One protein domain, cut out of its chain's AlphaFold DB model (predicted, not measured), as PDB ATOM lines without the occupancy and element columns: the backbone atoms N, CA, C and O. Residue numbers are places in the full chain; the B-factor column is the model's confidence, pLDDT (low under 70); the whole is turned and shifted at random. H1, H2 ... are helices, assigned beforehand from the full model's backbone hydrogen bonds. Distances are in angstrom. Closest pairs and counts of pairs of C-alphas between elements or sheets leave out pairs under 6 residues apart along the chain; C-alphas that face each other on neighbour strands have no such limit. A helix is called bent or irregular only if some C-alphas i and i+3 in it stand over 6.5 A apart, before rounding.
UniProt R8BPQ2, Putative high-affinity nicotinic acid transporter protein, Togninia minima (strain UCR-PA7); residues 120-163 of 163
ATOM      1  N   PHE A 120     145.697 153.473 208.505       56.25
ATOM      2  CA  PHE A 120     146.388 152.811 207.403       56.25
ATOM      3  C   PHE A 120     146.853 153.857 206.372       56.25
ATOM      4  O   PHE A 120     146.266 154.032 205.304       56.25
ATOM      5  N   GLU A 121     147.882 154.631 206.711       56.91
ATOM      6  CA  GLU A 121     148.428 155.645 205.821       56.91
ATOM      7  C   GLU A 121     149.413 155.004 204.843       56.91
ATOM      8  O   GLU A 121     150.382 154.350 205.231       56.91
ATOM      9  N   LYS A 122     149.227 155.277 203.545       59.22
ATOM     10  CA  LYS A 122     150.148 154.869 202.463       59.22
ATOM     11  C   LYS A 122     151.596 155.332 202.696       59.22
ATOM     12  O   LYS A 122     152.520 154.824 202.067       59.22
ATOM     13  N   LYS A 123     151.788 156.291 203.605       60.00
ATOM     14  CA  LYS A 123     153.081 156.788 204.069       60.00
ATOM     15  C   LYS A 123     153.900 155.698 204.771       60.00
ATOM     16  O   LYS A 123     155.077 155.568 204.459       60.00
ATOM     17  N   TRP A 124     153.278 154.856 205.599       63.03
ATOM     18  CA  TRP A 124     153.959 153.758 206.297       63.03
ATOM     19  C   TRP A 124     154.455 152.677 205.337       63.03
ATOM     20  O   TRP A 124     155.567 152.195 205.490       63.03
ATOM     21  N   ILE A 125     153.695 152.379 204.276       64.94
ATOM     22  CA  ILE A 125     154.131 151.455 203.212       64.94
ATOM     23  C   ILE A 125     155.405 151.984 202.541       64.94
ATOM     24  O   ILE A 125     156.340 151.232 202.275       64.94
ATOM     25  N   LYS A 126     155.457 153.296 202.285       62.94
ATOM     26  CA  LYS A 126     156.590 153.946 201.617       62.94
ATOM     27  C   LYS A 126     157.830 154.041 202.513       62.94
ATOM     28  O   LYS A 126     158.939 153.962 201.994       62.94
ATOM     29  N   GLU A 127     157.641 154.189 203.822       64.12
ATOM     30  CA  GLU A 127     158.713 154.162 204.827       64.12
ATOM     31  C   GLU A 127     159.243 152.735 205.034       64.12
ATOM     32  O   GLU A 127     160.449 152.519 204.983       64.12
ATOM     33  N   SER A 128     158.364 151.733 205.148       62.84
ATOM     34  CA  SER A 128     158.768 150.323 205.239       62.84
ATOM     35  C   SER A 128     159.520 149.850 203.988       62.84
ATOM     36  O   SER A 128     160.496 149.121 204.094       62.84
ATOM     37  N   LEU A 129     159.141 150.311 202.795       63.62
ATOM     38  CA  LEU A 129     159.869 149.993 201.557       63.62
ATOM     39  C   LEU A 129     161.248 150.657 201.448       63.62
ATOM     40  O   LEU A 129     162.010 150.300 200.552       63.62
ATOM     41  N   LYS A 130     161.573 151.634 202.297       69.31
ATOM     42  CA  LYS A 130     162.900 152.266 202.334       69.31
ATOM     43  C   LYS A 130     163.808 151.675 203.400       69.31
ATOM     44  O   LYS A 130     164.991 152.005 203.418       69.31
ATOM     45  N   ASP A 131     163.273 150.827 204.269       77.06
ATOM     46  CA  ASP A 131     164.040 150.282 205.369       77.06
ATOM     47  C   ASP A 131     164.962 149.145 204.875       77.06
ATOM     48  O   ASP A 131     164.484 148.124 204.366       77.06
ATOM     49  N   PRO A 132     166.295 149.297 204.989       78.00
ATOM     50  CA  PRO A 132     167.250 148.302 204.504       78.00
ATOM     51  C   PRO A 132     167.170 146.976 205.275       78.00
ATOM     52  O   PRO A 132     167.556 145.936 204.736       78.00
ATOM     53  N   PHE A 133     166.636 146.973 206.501       81.38
ATOM     54  CA  PHE A 133     166.445 145.750 207.275       81.38
ATOM     55  C   PHE A 133     165.377 144.857 206.639       81.38
ATOM     56  O   PHE A 133     165.534 143.637 206.614       81.38
ATOM     57  N   ILE A 134     164.333 145.442 206.041       80.50
ATOM     58  CA  ILE A 134     163.294 144.677 205.337       80.50
ATOM     59  C   ILE A 134     163.879 143.957 204.117       80.50
ATOM     60  O   ILE A 134     163.568 142.785 203.901       80.50
ATOM     61  N   TYR A 135     164.777 144.598 203.365       82.62
ATOM     62  CA  TYR A 135     165.457 143.947 202.238       82.62
ATOM     63  C   TYR A 135     166.405 142.835 202.690       82.62
ATOM     64  O   TYR A 135     166.445 141.785 202.050       82.62
ATOM     65  N   LEU A 136     167.127 143.020 203.800       84.00
ATOM     66  CA  LEU A 136     167.984 141.974 204.368       84.00
ATOM     67  C   LEU A 136     167.171 140.760 204.828       84.00
ATOM     68  O   LEU A 136     167.528 139.626 204.510       84.00
ATOM     69  N   VAL A 137     166.053 140.985 205.523       83.50
ATOM     70  CA  VAL A 137     165.147 139.907 205.948       83.50
ATOM     71  C   VAL A 137     164.513 139.221 204.736       83.50
ATOM     72  O   VAL A 137     164.445 137.993 204.703       83.50
ATOM     73  N   ALA A 138     164.106 139.979 203.715       83.00
ATOM     74  CA  ALA A 138     163.563 139.422 202.478       83.00
ATOM     75  C   ALA A 138     164.593 138.557 201.735       83.00
ATOM     76  O   ALA A 138     164.264 137.452 201.308       83.00
ATOM     77  N   LEU A 139     165.845 139.013 201.625       88.00
ATOM     78  CA  LEU A 139     166.933 138.259 200.998       88.00
ATOM     79  C   LEU A 139     167.262 136.979 201.778       88.00
ATOM     80  O   LEU A 139     167.452 135.919 201.174       88.00
ATOM     81  N   ALA A 140     167.306 137.064 203.109       86.88
ATOM     82  CA  ALA A 140     167.525 135.906 203.967       86.88
ATOM     83  C   ALA A 140     166.405 134.874 203.773       86.88
ATOM     84  O   ALA A 140     166.680 133.705 203.503       86.88
ATOM     85  N   PHE A 141     165.146 135.317 203.807       85.06
ATOM     86  CA  PHE A 141     163.988 134.447 203.612       85.06
ATOM     87  C   PHE A 141     163.943 133.836 202.203       85.06
ATOM     88  O   PHE A 141     163.622 132.655 202.046       85.06
ATOM     89  N   PHE A 142     164.309 134.612 201.180       86.88
ATOM     90  CA  PHE A 142     164.407 134.142 199.801       86.88
ATOM     91  C   PHE A 142     165.472 133.051 199.659       86.88
ATOM     92  O   PHE A 142     165.180 131.969 199.152       86.88
ATOM     93  N   THR A 143     166.676 133.291 200.182       87.50
ATOM     94  CA  THR A 143     167.774 132.313 200.158       87.50
ATOM     95  C   THR A 143     167.387 131.024 200.885       87.50
ATOM     96  O   THR A 143     167.595 129.932 200.354       87.50
ATOM     97  N   SER A 144     166.758 131.127 202.060       87.06
ATOM     98  CA  SER A 144     166.263 129.959 202.797       87.06
ATOM     99  C   SER A 144     165.200 129.181 202.015       87.06
ATOM    100  O   SER A 144     165.259 127.954 201.955       87.06
ATOM    101  N   SER A 145     164.256 129.874 201.374       84.75
ATOM    102  CA  SER A 145     163.190 129.237 200.587       84.75
ATOM    103  C   SER A 145     163.743 128.502 199.362       84.75
ATOM    104  O   SER A 145     163.320 127.380 199.065       84.75
ATOM    105  N   VAL A 146     164.721 129.104 198.678       86.94
ATOM    106  CA  VAL A 146     165.416 128.490 197.537       86.94
ATOM    107  C   VAL A 146     166.203 127.260 197.979       86.94
ATOM    108  O   VAL A 146     166.123 126.232 197.312       86.94
ATOM    109  N   ALA A 147     166.908 127.320 199.113       86.81
ATOM    110  CA  ALA A 147     167.663 126.179 199.629       86.81
ATOM    111  C   ALA A 147     166.754 124.986 199.968       86.81
ATOM    112  O   ALA A 147     167.040 123.865 199.555       86.81
ATOM    113  N   ILE A 148     165.635 125.223 200.664       84.62
ATOM    114  CA  ILE A 148     164.684 124.168 201.056       84.62
ATOM    115  C   ILE A 148     164.045 123.524 199.820       84.62
ATOM    116  O   ILE A 148     164.040 122.301 199.676       84.62
ATOM    117  N   THR A 149     163.527 124.348 198.909       82.81
ATOM    118  CA  THR A 149     162.830 123.854 197.713       82.81
ATOM    119  C   THR A 149     163.805 123.188 196.745       82.81
ATOM    120  O   THR A 149     163.510 122.129 196.196       82.81
ATOM    121  N   GLY A 150     164.995 123.774 196.574       82.38
ATOM    122  CA  GLY A 150     166.066 123.214 195.760       82.38
ATOM    123  C   GLY A 150     166.490 121.843 196.269       82.38
ATOM    124  O   GLY A 150     166.521 120.892 195.492       82.38
ATOM    125  N   PHE A 151     166.722 121.702 197.575       81.38
ATOM    126  CA  PHE A 151     167.062 120.407 198.158       81.38
ATOM    127  C   PHE A 151     165.983 119.355 197.874       81.38
ATOM    128  O   PHE A 151     166.313 118.265 197.420       81.38
ATOM    129  N   GLY A 152     164.698 119.693 198.035       79.62
ATOM    130  CA  GLY A 152     163.591 118.776 197.744       79.62
ATOM    131  C   GLY A 152     163.518 118.310 196.283       79.62
ATOM    132  O   GLY A 152     163.226 117.144 196.030       79.62
ATOM    133  N   VAL A 153     163.819 119.190 195.322       82.75
ATOM    134  CA  VAL A 153     163.792 118.864 193.883       82.75
ATOM    135  C   VAL A 153     165.026 118.072 193.448       82.75
ATOM    136  O   VAL A 153     164.915 117.171 192.618       82.75
ATOM    137  N   PHE A 154     166.202 118.380 193.999       81.19
ATOM    138  CA  PHE A 154     167.452 117.709 193.627       81.19
ATOM    139  C   PHE A 154     167.693 116.399 194.382       81.19
ATOM    140  O   PHE A 154     168.448 115.564 193.890       81.19
ATOM    141  N   LEU A 155     167.040 116.172 195.528       80.00
ATOM    142  CA  LEU A 155     167.146 114.927 196.293       80.00
ATOM    143  C   LEU A 155     166.885 113.659 195.449       80.00
ATOM    144  O   LEU A 155     167.740 112.773 195.474       80.00
ATOM    145  N   PRO A 156     165.792 113.540 194.663       77.50
ATOM    146  CA  PRO A 156     165.574 112.359 193.823       77.50
ATOM    147  C   PRO A 156     166.651 112.190 192.742       77.50
ATOM    148  O   PRO A 156     167.066 111.066 192.470       77.50
ATOM    149  N   THR A 157     167.160 113.284 192.170       77.75
ATOM    150  CA  THR A 157     168.235 113.254 191.164       77.75
ATOM    151  C   THR A 157     169.570 112.803 191.760       77.75
ATOM    152  O   THR A 157     170.293 112.036 191.132       77.75
ATOM    153  N   ILE A 158     169.893 113.235 192.984       80.44
ATOM    154  CA  ILE A 158     171.105 112.813 193.703       80.44
ATOM    155  C   ILE A 158     171.031 111.321 194.047       80.44
ATOM    156  O   ILE A 158     172.006 110.602 193.850       80.44
ATOM    157  N   ILE A 159     169.873 110.844 194.514       79.06
ATOM    158  CA  ILE A 159     169.663 109.422 194.829       79.06
ATOM    159  C   ILE A 159     169.762 108.563 193.559       79.06
ATOM    160  O   ILE A 159     170.373 107.500 193.595       79.06
ATOM    161  N   ALA A 160     169.220 109.032 192.432       76.75
ATOM    162  CA  ALA A 160     169.314 108.333 191.151       76.75
ATOM    163  C   ALA A 160     170.734 108.334 190.550       76.75
ATOM    164  O   ALA A 160     171.081 107.407 189.830       76.75
ATOM    165  N   GLY A 161     171.548 109.357 190.833       75.06
ATOM    166  CA  GLY A 161     172.933 109.463 190.354       75.06
ATOM    167  C   GLY A 161     173.981 108.746 191.216       75.06
ATOM    168  O   GLY A 161     175.136 108.670 190.811       75.06
ATOM    169  N   LEU A 162     173.603 108.247 192.398       72.81
ATOM    170  CA  LEU A 162     174.457 107.446 193.289       72.81
ATOM    171  C   LEU A 162     174.396 105.932 192.993       72.81
ATOM    172  O   LEU A 162     175.029 105.160 193.714       72.81
ATOM    173  N   GLY A 163     173.628 105.522 191.975       52.19
ATOM    174  CA  GLY A 163     173.532 104.146 191.470       52.19
ATOM    175  C   GLY A 163     174.525 103.845 190.358       52.19
ATOM    176  O   GLY A 163     174.709 104.718 189.483       52.19
TER     177      GLY A 163
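What this domain is: This is residues 120 to 163 of the 163 residues of the protein "Putative high-affinity nicotinic acid transporter protein" of Togninia minima (strain UCR-PA7) (UniProt R8BPQ2). One long, kinked helix, H2, makes the length of an extended rod, and the short helix H1 sets off at a corner from its first end; nothing folds back on H2. The printed part has 44 residues, all helix in class, with H1 then H2 and no named strand. The radius of gyration of the C-alphas is 18.1 A, and the spans are 58 by 18 by 7 A.

Where its parts are: Find C-alpha 132 at (167.250, 148.302, 204.504); from there H2, residues 132 to 161, runs 41.7 A to C-alpha 161 at (172.933, 109.463, 190.354). Near residue 154 it has a kink of 40 degrees, and it is only just irregular: C-alphas 153 and 156 are 6.7 A apart. Look back to C-alpha 122 at (150.148, 154.869, 202.463) for H1, residues 122 to 128.

How they stand to each other: H1 and H2 are close but not clearly touching; their closest C-alphas, of Ser 128 and Ile 134, are 7.2 A apart. They run the same way at a steep tilt of 66 degrees. Every O i to N i+4 pair is within hydrogen-bond range in H1, and 24 of 26 in H2.

The domain as a whole: The C-alphas farthest apart, of Glu 121 and Gly 163, are 59.1 A apart. The printed part has no cut, and the link from H1 to H2 is tight. The pLDDT is under 70 at residues 120 to 130 and 163.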